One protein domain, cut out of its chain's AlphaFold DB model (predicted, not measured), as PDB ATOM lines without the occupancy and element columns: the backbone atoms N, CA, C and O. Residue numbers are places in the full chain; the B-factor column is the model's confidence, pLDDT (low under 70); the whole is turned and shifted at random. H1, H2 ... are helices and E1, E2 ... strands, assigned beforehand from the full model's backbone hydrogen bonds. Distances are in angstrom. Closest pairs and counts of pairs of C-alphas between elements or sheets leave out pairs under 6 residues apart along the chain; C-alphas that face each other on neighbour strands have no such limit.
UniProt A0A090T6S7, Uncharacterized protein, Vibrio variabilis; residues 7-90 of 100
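This is residues 7 to 90 of the 100 residues of an uncharacterized protein of Vibrio variabilis (UniProt A0A090T6S7). This is an elongated model with little regular structure: two short strands, E1 and E2, at one end, two short helices, H1 and H2, towards the other, and a long loop, residues 19 to 60, that runs from the strands towards the helix end, folds back to the strand end and returns to H1. The printed part has 84 residues, with 26 in named elements, in the order E1, E2, H1, H2; the class is mixed. It is loose, with a radius of gyration of the C-alphas of 15.9 A and spans of 48 by 29 by 22 A.

E1, residues 7 to 10, begins with C-alpha 7 at (-138.141, 417.569, 22.555). E2 is residues 15 to 18. H1, residues 61 to 71, is 15.6 A long. H2, residues 77 to 83, is 9.9 A long and ends with C-alpha 83 at (-126.147, 410.091, -2.234).

E1 and E2 pair with no named strand; their closest C-alphas, of Arg 7 and Gly 18, are 5.1 A apart. E2 and H1 are apart. H1 and H2 are close but not clearly touching, the closest C-alphas, of Ala 66 and Met 80, being 7.0 A apart; they run opposite ways at a steep tilt of 49 degrees. In H1 and H2 every O i to N i+4 pair is within hydrogen-bond range.

The C-alphas of Gly 12 and Arg 76, the two farthest apart, are 49.1 A apart. The link from E2 to H1 is long, 42 residues. The printed part has no cut, and no printed residue is under 70 in pLDDT.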
ATOM      1  N   ARG A   7    -138.950 417.766  21.345       92.44
ATOM      2  CA  ARG A   7    -138.141 417.569  22.555       92.44
ATOM      3  C   ARG A   7    -138.962 416.892  23.648       92.44
ATOM      4  O   ARG A   7    -140.158 417.146  23.754       92.44
ATOM      5  N   LEU A   8    -138.301 416.092  24.485       92.50
ATOM      6  CA  LEU A   8    -138.900 415.554  25.711       92.50
ATOM      7  C   LEU A   8    -139.223 416.663  26.718       92.50
ATOM      8  O   LEU A   8    -140.250 416.614  27.390       92.50
ATOM      9  N   ALA A   9    -138.346 417.665  26.822       91.81
ATOM     10  CA  ALA A   9    -138.521 418.767  27.754       91.81
ATOM     11  C   ALA A   9    -139.630 419.729  27.292       91.81
ATOM     12  O   ALA A   9    -139.688 420.129  26.125       91.81
ATOM     13  N   SER A  10    -140.476 420.133  28.242       91.44
ATOM     14  CA  SER A  10    -141.467 421.193  28.042       91.44
ATOM     15  C   SER A  10    -140.795 422.560  27.916       91.44
ATOM     16  O   SER A  10    -139.781 422.826  28.561       91.44
ATOM     17  N   ASN A  11    -141.392 423.445  27.118       90.75
ATOM     18  CA  ASN A  11    -141.012 424.859  27.023       90.75
ATOM     19  C   ASN A  11    -142.018 425.793  27.732       90.75
ATOM     20  O   ASN A  11    -141.961 427.008  27.562       90.75
ATOM     21  N   GLY A  12    -142.946 425.234  28.519       94.06
ATOM     22  CA  GLY A  12    -143.973 425.970  29.263       94.06
ATOM     23  C   GLY A  12    -145.302 426.148  28.522       94.06
ATOM     24  O   GLY A  12    -146.333 426.283  29.171       94.06
ATOM     25  N   THR A  13    -145.313 426.075  27.188       93.31
ATOM     26  CA  THR A  13    -146.539 426.143  26.360       93.31
ATOM     27  C   THR A  13    -146.723 424.923  25.453       93.31
ATOM     28  O   THR A  13    -147.665 424.856  24.666       93.31
ATOM     29  N   GLY A  14    -145.837 423.935  25.579       91.56
ATOM     30  CA  GLY A  14    -145.797 422.713  24.789       91.56
ATOM     31  C   GLY A  14    -144.396 422.111  24.847       91.56
ATOM     32  O   GLY A  14    -143.778 422.047  25.908       91.56
ATOM     33  N   THR A  15    -143.881 421.687  23.699       91.38
ATOM     34  CA  THR A  15    -142.490 421.238  23.523       91.38
ATOM     35  C   THR A  15    -141.835 422.043  22.411       91.38
ATOM     36  O   THR A  15    -142.536 422.701  21.650       91.38
ATOM     37  N   ASP A  16    -140.512 421.990  22.283       91.75
ATOM     38  CA  ASP A  16    -139.786 422.563  21.142       91.75
ATOM     39  C   ASP A  16    -139.577 421.533  20.020       91.75
ATOM     40  O   ASP A  16    -139.794 420.332  20.202       91.75
ATOM     41  N   HIS A  17    -139.091 422.003  18.867       91.62
ATOM     42  CA  HIS A  17    -138.650 421.151  17.761       91.62
ATOM     43  C   HIS A  17    -137.466 420.261  18.168       91.62
ATOM     44  O   HIS A  17    -136.544 420.671  18.890       91.62
ATOM     45  N   GLY A  18    -137.496 419.042  17.645       89.75
ATOM     46  CA  GLY A  18    -136.463 418.025  17.726       89.75
ATOM     47  C   GLY A  18    -136.379 417.239  16.415       89.75
ATOM     48  O   GLY A  18    -137.151 417.443  15.486       89.75
ATOM     49  N   TRP A  19    -135.413 416.336  16.352       86.31
ATOM     50  CA  TRP A  19    -135.015 415.627  15.132       86.31
ATOM     51  C   TRP A  19    -135.319 414.122  15.117       86.31
ATOM     52  O   TRP A  19    -135.387 413.528  14.041       86.31
ATOM     53  N   ALA A  20    -135.515 413.491  16.279       89.25
ATOM     54  CA  ALA A  20    -135.843 412.071  16.348       89.25
ATOM     55  C   ALA A  20    -137.321 411.826  16.064       89.25
ATOM     56  O   ALA A  20    -138.199 412.564  16.515       89.25
ATOM     57  N   SER A  21    -137.584 410.758  15.319       88.81
ATOM     58  CA  SER A  21    -138.924 410.295  14.980       88.81
ATOM     59  C   SER A  21    -138.891 408.811  14.621       88.81
ATOM     60  O   SER A  21    -137.821 408.252  14.380       88.81
ATOM     61  N   ASN A  22    -140.067 408.187  14.568       90.38
ATOM     62  CA  ASN A  22    -140.223 406.829  14.063       90.38
ATOM     63  C   ASN A  22    -140.574 406.872  12.572       90.38
ATOM     64  O   ASN A  22    -141.426 407.658  12.156       90.38
ATOM     65  N   HIS A  23    -139.951 406.001  11.781       91.44
ATOM     66  CA  HIS A  23    -140.258 405.830  10.365       91.44
ATOM     67  C   HIS A  23    -141.057 404.544  10.159       91.44
ATOM     68  O   HIS A  23    -140.623 403.470  10.569       91.44
ATOM     69  N   LEU A  24    -142.209 404.648   9.496       92.88
ATOM     70  CA  LEU A  24    -142.997 403.494   9.073       92.88
ATOM     71  C   LEU A  24    -142.709 403.199   7.597       92.88
ATOM     72  O   LEU A  24    -142.914 404.060   6.743       92.88
ATOM     73  N   VAL A  25    -142.255 401.981   7.299       92.56
ATOM     74  CA  VAL A  25    -142.011 401.493   5.933       92.56
ATOM     75  C   VAL A  25    -142.960 400.327   5.673       92.56
ATOM     76  O   VAL A  25    -143.107 399.448   6.520       92.56
ATOM     77  N   MET A  26    -143.640 400.325   4.524       94.62
ATOM     78  CA  MET A  26    -144.677 399.341   4.188       94.62
ATOM     79  C   MET A  26    -144.519 398.844   2.747       94.62
ATOM     80  O   MET A  26    -144.171 399.617   1.858       94.62
ATOM     81  N   GLY A  27    -144.781 397.555   2.514       94.31
ATOM     82  CA  GLY A  27    -144.683 396.926   1.194       94.31
ATOM     83  C   GLY A  27    -144.365 395.429   1.261       94.31
ATOM     84  O   GLY A  27    -143.821 394.942   2.249       94.31
ATOM     85  N   GLY A  28    -144.687 394.685   0.197       95.50
ATOM     86  CA  GLY A  28    -144.508 393.222   0.151       95.50
ATOM     87  C   GLY A  28    -143.048 392.747   0.097       95.50
ATOM     88  O   GLY A  28    -142.743 391.613   0.480       95.50
ATOM     89  N   ALA A  29    -142.136 393.621  -0.336       96.25
ATOM     90  CA  ALA A  29    -140.698 393.355  -0.388       96.25
ATOM     91  C   ALA A  29    -140.009 393.437   0.988       96.25
ATOM     92  O   ALA A  29    -138.838 393.088   1.103       96.25
ATOM     93  N   LEU A  30    -140.716 393.886   2.030       96.81
ATOM     94  CA  LEU A  30    -140.145 394.037   3.365       96.81
ATOM     95  C   LEU A  30    -140.095 392.714   4.125       96.81
ATOM     96  O   LEU A  30    -141.004 391.881   4.037       96.81
ATOM     97  N   ASN A  31    -139.087 392.594   4.980       95.81
ATOM     98  CA  ASN A  31    -139.082 391.701   6.132       95.81
ATOM     99  C   ASN A  31    -139.972 392.313   7.233       95.81
ATOM    100  O   ASN A  31    -139.493 392.824   8.242       95.81
ATOM    101  N   GLY A  32    -141.286 392.348   6.979       94.31
ATOM    102  CA  GLY A  32    -142.268 393.058   7.805       94.31
ATOM    103  C   GLY A  32    -142.417 392.521   9.235       94.31
ATOM    104  O   GLY A  32    -141.943 391.436   9.564       94.31
ATOM    105  N   GLY A  33    -143.112 393.289  10.082       94.06
ATOM    106  CA  GLY A  33    -143.371 392.922  11.482       94.06
ATOM    107  C   GLY A  33    -142.164 393.080  12.412       94.06
ATOM    108  O   GLY A  33    -142.164 392.520  13.503       94.06
ATOM    109  N   GLN A  34    -141.142 393.824  11.986       93.69
ATOM    110  CA  GLN A  34    -139.896 394.014  12.725       93.69
ATOM    111  C   GLN A  34    -139.659 395.487  13.056       93.69
ATOM    112  O   GLN A  34    -140.051 396.382  12.304       93.69
ATOM    113  N   LEU A  35    -138.986 395.721  14.181       93.38
ATOM    114  CA  LEU A  35    -138.422 397.014  14.545       93.38
ATOM    115  C   LEU A  35    -136.954 397.030  14.109       93.38
ATOM    116  O   LEU A  35    -136.195 396.132  14.466       93.38
ATOM    117  N   TYR A  36    -136.555 398.069  13.382       93.56
ATOM    118  CA  TYR A  36    -135.158 398.319  13.035       93.56
ATOM    119  C   TYR A  36    -134.661 399.543  13.804       93.56
ATOM    120  O   TYR A  36    -135.349 400.563  13.856       93.56
ATOM    121  N   GLY A  37    -133.472 399.430  14.397       91.88
ATOM    122  CA  GLY A  37    -132.931 400.409  15.343       91.88
ATOM    123  C   GLY A  37    -133.117 399.981  16.797       91.88
ATOM    124  O   GLY A  37    -133.444 398.830  17.079       91.88
ATOM    125  N   GLN A  38    -132.861 400.898  17.728       91.00
ATOM    126  CA  GLN A  38    -133.002 400.671  19.164       91.00
ATOM    127  C   GLN A  38    -133.898 401.757  19.751       91.00
ATOM    128  O   GLN A  38    -133.859 402.911  19.324       91.00
ATOM    129  N   TRP A  39    -134.717 401.392  20.734       89.44
ATOM    130  CA  TRP A  39    -135.479 402.396  21.463       89.44
ATOM    131  C   TRP A  39    -134.516 403.236  22.317       89.44
ATOM    132  O   TRP A  39    -133.756 402.652  23.093       89.44
ATOM    133  N   PRO A  40    -134.505 404.575  22.192       89.31
ATOM    134  CA  PRO A  40    -133.577 405.404  22.946       89.31
ATOM    135  C   PRO A  40    -133.976 405.473  24.424       89.31
ATOM    136  O   PRO A  40    -135.154 405.394  24.782       89.31
ATOM    137  N   SER A  41    -132.992 405.698  25.292       91.50
ATOM    138  CA  SER A  41    -133.238 406.064  26.684       91.50
ATOM    139  C   SER A  41    -133.910 407.436  26.748       91.50
ATOM    140  O   SER A  41    -133.360 408.416  26.257       91.50
ATOM    141  N   LEU A  42    -135.094 407.525  27.358       91.56
ATOM    142  CA  LEU A  42    -135.869 408.770  27.470       91.56
ATOM    143  C   LEU A  42    -135.540 409.542  28.759       91.56
ATOM    144  O   LEU A  42    -136.434 409.985  29.478       91.56
ATOM    145  N   ILE A  43    -134.250 409.661  29.070       93.44
ATOM    146  CA  ILE A  43    -133.740 410.350  30.258       93.44
ATOM    147  C   ILE A  43    -133.148 411.693  29.825       93.44
ATOM    148  O   ILE A  43    -132.288 411.733  28.946       93.44
ATOM    149  N   LEU A  44    -133.608 412.789  30.439       92.94
ATOM    150  CA  LEU A  44    -133.036 414.123  30.222       92.94
ATOM    151  C   LEU A  44    -131.573 414.155  30.670       92.94
ATOM    152  O   LEU A  44    -131.239 413.581  31.705       92.94
ATOM    153  N   ASP A  45    -130.727 414.811  29.877       92.62
ATOM    154  CA  ASP A  45    -129.267 414.845  30.043       92.62
ATOM    155  C   ASP A  45    -128.605 413.445  30.063       92.62
ATOM    156  O   ASP A  45    -127.461 413.282  30.490       92.62
ATOM    157  N   GLY A  46    -129.324 412.417  29.594       93.31
ATOM    158  CA  GLY A  46    -128.807 411.069  29.388       93.31
ATOM    159  C   GLY A  46    -128.055 410.918  28.065       93.31
ATOM    160  O   GLY A  46    -127.976 411.833  27.253       93.31
ATOM    161  N   GLU A  47    -127.543 409.714  27.808       93.88
ATOM    162  CA  GLU A  47    -126.706 409.413  26.634       93.88
ATOM    163  C   GLU A  47    -127.374 409.734  25.287       93.88
ATOM    164  O   GLU A  47    -126.712 410.153  24.340       93.88
ATOM    165  N   ASN A  48    -128.694 409.555  25.189       93.88
ATOM    166  CA  ASN A  48    -129.436 409.848  23.966       93.88
ATOM    167  C   ASN A  48    -130.033 411.259  23.945       93.88
ATOM    168  O   ASN A  48    -130.795 411.554  23.031       93.88
ATOM    169  N   ASP A  49    -129.728 412.131  24.904       93.50
ATOM    170  CA  ASP A  49    -130.206 413.510  24.900       93.50
ATOM    171  C   ASP A  49    -129.135 414.464  24.365       93.50
ATOM    172  O   ASP A  49    -128.062 414.628  24.941       93.50
ATOM    173  N   PHE A  50    -129.455 415.161  23.276       91.81
ATOM    174  CA  PHE A  50    -128.673 416.303  22.841       91.81
ATOM    175  C   PHE A  50    -129.342 417.616  23.250       91.81
ATOM    176  O   PHE A  50    -130.228 418.120  22.562       91.81
ATOM    177  N   ASN A  51    -128.842 418.264  24.300       89.62
ATOM    178  CA  ASN A  51    -129.249 419.620  24.676       89.62
ATOM    179  C   ASN A  51    -130.773 419.768  24.903       89.62
ATOM    180  O   ASN A  51    -131.494 420.350  24.070       89.62
ATOM    181  N   LYS A  52    -131.202 419.335  26.098       89.31
ATOM    182  CA  LYS A  52    -132.527 419.559  26.703       89.31
ATOM    183  C   LYS A  52    -133.667 418.801  26.019       89.31
ATOM    184  O   LYS A  52    -134.614 419.395  25.498       89.31
ATOM    185  N   GLY A  53    -133.590 417.480  26.044       92.44
ATOM    186  CA  GLY A  53    -134.591 416.539  25.551       92.44
ATOM    187  C   GLY A  53    -134.617 416.354  24.035       92.44
ATOM    188  O   GLY A  53    -135.614 415.859  23.509       92.44
ATOM    189  N   ARG A  54    -133.587 416.777  23.298       92.81
ATOM    190  CA  ARG A  54    -133.527 416.639  21.832       92.81
ATOM    191  C   ARG A  54    -132.925 415.271  21.519       92.81
ATOM    192  O   ARG A  54    -131.723 415.125  21.328       92.81
ATOM    193  N   MET A  55    -133.784 414.261  21.479       93.12
ATOM    194  CA  MET A  55    -133.339 412.867  21.407       93.12
ATOM    195  C   MET A  55    -132.481 412.580  20.172       93.12
ATOM    196  O   MET A  55    -132.894 412.901  19.063       93.12
ATOM    197  N   ILE A  56    -131.309 411.978  20.361       91.81
ATOM    198  CA  ILE A  56    -130.412 411.507  19.306       91.81
ATOM    199  C   ILE A  56    -130.969 410.179  18.766       91.81
ATOM    200  O   ILE A  56    -131.116 409.227  19.537       91.81
ATOM    201  N   PRO A  57    -131.292 410.076  17.465       90.56
ATOM    202  CA  PRO A  57    -131.724 408.815  16.871       90.56
ATOM    203  C   PRO A  57    -130.593 407.784  16.873       90.56
ATOM    204  O   PRO A  57    -129.461 408.097  16.514       90.56
ATOM    205  N   THR A  58    -130.914 406.525  17.166       90.75
ATOM    206  CA  THR A  58    -129.952 405.412  17.055       90.75
ATOM    207  C   THR A  58    -129.752 404.947  15.611       90.75
ATOM    208  O   THR A  58    -128.890 404.119  15.328       90.75
ATOM    209  N   THR A  59    -130.608 405.405  14.699       93.50
ATOM    210  CA  THR A  59    -130.631 404.989  13.299       93.50
ATOM    211  C   THR A  59    -130.875 406.205  12.423       93.50
ATOM    212  O   THR A  59    -131.834 406.951  12.620       93.50
ATOM    213  N   SER A  60    -129.979 406.412  11.465       93.50
ATOM    214  CA  SER A  60    -130.009 407.545  10.551       93.50
ATOM    215  C   SER A  60    -130.989 407.320   9.403       93.50
ATOM    216  O   SER A  60    -131.144 406.210   8.890       93.50
ATOM    217  N   VAL A  61    -131.577 408.414   8.917       93.19
ATOM    218  CA  VAL A  61    -132.341 408.418   7.664       93.19
ATOM    219  C   VAL A  61    -131.488 407.978   6.469       93.19
ATOM    220  O   VAL A  61    -132.023 407.401   5.527       93.19
ATOM    221  N   GLU A  62    -130.169 408.193   6.513       95.88
ATOM    222  CA  GLU A  62    -129.262 407.729   5.461       95.88
ATOM    223  C   GLU A  62    -129.122 406.203   5.457       95.88
ATOM    224  O   GLU A  62    -129.117 405.621   4.383       95.88
ATOM    225  N   GLN A  63    -129.120 405.530   6.616       96.69
ATOM    226  CA  GLN A  63    -129.128 404.057   6.667       96.69
ATOM    227  C   GLN A  63    -130.443 403.490   6.099       96.69
ATOM    228  O   GLN A  63    -130.440 402.496   5.371       96.69
ATOM    229  N   ILE A  64    -131.578 404.149   6.377       95.88
ATOM    230  CA  ILE A  64    -132.883 403.787   5.796       95.88
ATOM    231  C   ILE A  64    -132.853 403.965   4.272       95.88
ATOM    232  O   ILE A  64    -133.208 403.048   3.529       95.88
ATOM    233  N   GLY A  65    -132.403 405.131   3.804       96.62
ATOM    234  CA  GLY A  65    -132.304 405.453   2.384       96.62
ATOM    235  C   GLY A  65    -131.346 404.530   1.636       96.62
ATOM    236  O   GLY A  65    -131.702 404.035   0.571       96.62
ATOM    237  N   ALA A  66    -130.180 404.240   2.210       97.50
ATOM    238  CA  ALA A  66    -129.176 403.346   1.643       97.50
ATOM    239  C   ALA A  66    -129.714 401.925   1.450       97.50
ATOM    240  O   ALA A  66    -129.533 401.333   0.386       97.50
ATOM    241  N   THR A  67    -130.448 401.411   2.439       97.06
ATOM    242  CA  THR A  67    -131.108 400.099   2.356       97.06
ATOM    243  C   THR A  67    -132.074 400.042   1.165       97.06
ATOM    244  O   THR A  67    -132.035 399.105   0.368       97.06
ATOM    245  N   ILE A  68    -132.901 401.080   0.989       96.94
ATOM    246  CA  ILE A  68    -133.852 401.176  -0.132       96.94
ATOM    247  C   ILE A  68    -133.121 401.344  -1.468       96.94
ATOM    248  O   ILE A  68    -133.426 400.639  -2.424       96.94
ATOM    249  N   ALA A  69    -132.143 402.248  -1.547       97.62
ATOM    250  CA  ALA A  69    -131.402 402.535  -2.774       97.62
ATOM    251  C   ALA A  69    -130.666 401.297  -3.298       97.62
ATOM    252  O   ALA A  69    -130.707 401.011  -4.496       97.62
ATOM    253  N   LYS A  70    -130.050 400.524  -2.397       96.88
ATOM    254  CA  LYS A  70    -129.392 399.263  -2.737       96.88
ATOM    255  C   LYS A  70    -130.378 398.247  -3.312       96.88
ATOM    256  O   LYS A  70    -130.091 397.661  -4.352       96.88
ATOM    257  N   TRP A  71    -131.551 398.088  -2.696       96.44
ATOM    258  CA  TRP A  71    -132.623 397.232  -3.223       96.44
ATOM    259  C   TRP A  71    -133.132 397.705  -4.595       96.44
ATOM    260  O   TRP A  71    -133.416 396.888  -5.466       96.44
ATOM    261  N   MET A  72    -133.163 399.019  -4.835       96.38
ATOM    262  CA  MET A  72    -133.483 399.605  -6.144       96.38
ATOM    263  C   MET A  72    -132.352 399.471  -7.184       96.38
ATOM    264  O   MET A  72    -132.506 399.941  -8.311       96.38
ATOM    265  N   GLY A  73    -131.227 398.837  -6.842       97.00
ATOM    266  CA  GLY A  73    -130.129 398.544  -7.767       97.00
ATOM    267  C   GLY A  73    -128.952 399.524  -7.724       97.00
ATOM    268  O   GLY A  73    -128.043 399.416  -8.549       97.00
ATOM    269  N   VAL A  74    -128.909 400.458  -6.768       97.50
ATOM    270  CA  VAL A  74    -127.730 401.314  -6.550       97.50
ATOM    271  C   VAL A  74    -126.663 400.519  -5.799       97.50
ATOM    272  O   VAL A  74    -126.627 400.485  -4.574       97.50
ATOM    273  N   THR A  75    -125.797 399.836  -6.544       92.25
ATOM    274  CA  THR A  75    -124.795 398.912  -5.978       92.25
ATOM    275  C   THR A  75    -123.362 399.439  -6.026       92.25
ATOM    276  O   THR A  75    -122.473 398.866  -5.400       92.25
ATOM    277  N   ARG A  76    -123.105 400.534  -6.754       97.12
ATOM    278  CA  ARG A  76    -121.772 401.153  -6.808       97.12
ATOM    279  C   ARG A  76    -121.520 401.978  -5.550       97.12
ATOM    280  O   ARG A  76    -122.274 402.909  -5.278       97.12
ATOM    281  N   GLN A  77    -120.411 401.705  -4.861       95.38
ATOM    282  CA  GLN A  77    -120.038 402.426  -3.639       95.38
ATOM    283  C   GLN A  77    -119.937 403.940  -3.862       95.38
ATOM    284  O   GLN A  77    -120.503 404.702  -3.095       95.38
ATOM    285  N   SER A  78    -119.336 404.386  -4.969       97.19
ATOM    286  CA  SER A  78    -119.230 405.818  -5.280       97.19
ATOM    287  C   SER A  78    -120.586 406.514  -5.439       97.19
ATOM    288  O   SER A  78    -120.713 407.693  -5.123       97.19
ATOM    289  N   SER A  79    -121.613 405.800  -5.914       98.00
ATOM    290  CA  SER A  79    -122.980 406.324  -5.962       98.00
ATOM    291  C   SER A  79    -123.593 406.393  -4.566       98.00
ATOM    292  O   SER A  79    -124.250 407.380  -4.252       98.00
ATOM    293  N   MET A  80    -123.356 405.383  -3.726       97.69
ATOM    294  CA  MET A  80    -123.822 405.376  -2.337       97.69
ATOM    295  C   MET A  80    -123.188 406.510  -1.528       97.69
ATOM    296  O   MET A  80    -123.921 407.250  -0.884       97.69
ATOM    297  N   ASP A  81    -121.875 406.713  -1.639       96.50
ATOM    298  CA  ASP A  81    -121.146 407.787  -0.949       96.50
ATOM    299  C   ASP A  81    -121.596 409.179  -1.416       96.50
ATOM    300  O   ASP A  81    -121.657 410.120  -0.629       96.50
ATOM    301  N   TYR A  82    -121.937 409.321  -2.701       97.62
ATOM    302  CA  TYR A  82    -122.452 410.577  -3.246       97.62
ATOM    303  C   TYR A  82    -123.862 410.906  -2.729       97.62
ATOM    304  O   TYR A  82    -124.149 412.057  -2.410       97.62
ATOM    305  N   ILE A  83    -124.748 409.907  -2.658       97.31
ATOM    306  CA  ILE A  83    -126.147 410.091  -2.234       97.31
ATOM    307  C   ILE A  83    -126.254 410.195  -0.704       97.31
ATOM    308  O   ILE A  83    -127.060 410.975  -0.195       97.31
ATOM    309  N   PHE A  84    -125.445 409.420   0.022       97.69
ATOM    310  CA  PHE A  84    -125.457 409.282   1.478       97.69
ATOM    311  C   PHE A  84    -124.059 409.582   2.056       97.69
ATOM    312  O   PHE A  84    -123.342 408.670   2.480       97.69
ATOM    313  N   PRO A  85    -123.636 410.858   2.071       96.88
ATOM    314  CA  PRO A  85    -122.269 411.242   2.423       96.88
ATOM    315  C   PRO A  85    -121.897 410.954   3.883       96.88
ATOM    316  O   PRO A  85    -120.713 410.880   4.207       96.88
ATOM    317  N   ASN A  86    -122.877 410.777   4.774       96.88
ATOM    318  CA  ASN A  86    -122.626 410.445   6.175       96.88
ATOM    319  C   ASN A  86    -122.686 408.938   6.444       96.88
ATOM    320  O   ASN A  86    -122.389 408.523   7.565       96.88
ATOM    321  N   LEU A  87    -123.046 408.113   5.454       96.81
ATOM    322  CA  LEU A  87    -123.218 406.667   5.613       96.81
ATOM    323  C   LEU A  87    -121.940 405.969   6.098       96.81
ATOM    324  O   LEU A  87    -122.010 405.035   6.895       96.81
ATOM    325  N   ALA A  88    -120.774 406.472   5.685       96.00
ATOM    326  CA  ALA A  88    -119.468 405.963   6.102       96.00
ATOM    327  C   ALA A  88    -119.208 406.082   7.618       96.00
ATOM    328  O   ALA A  88    -118.363 405.362   8.145       96.00
ATOM    329  N   ASN A  89    -119.951 406.934   8.336       96.12
ATOM    330  CA  ASN A  89    -119.847 407.063   9.793       96.12
ATOM    331  C   ASN A  89    -120.544 405.920  10.554       96.12
ATOM    332  O   ASN A  89    -120.452 405.859  11.779       96.12
ATOM    333  N   PHE A  90    -121.254 405.025   9.857       94.81
ATOM    334  CA  PHE A  90    -122.010 403.933  10.465       94.81
ATOM    335  C   PHE A  90    -121.402 402.573  10.114       94.81
ATOM    336  O   PHE A  90    -121.179 402.253   8.947       94.81
TER     337      PHE A  90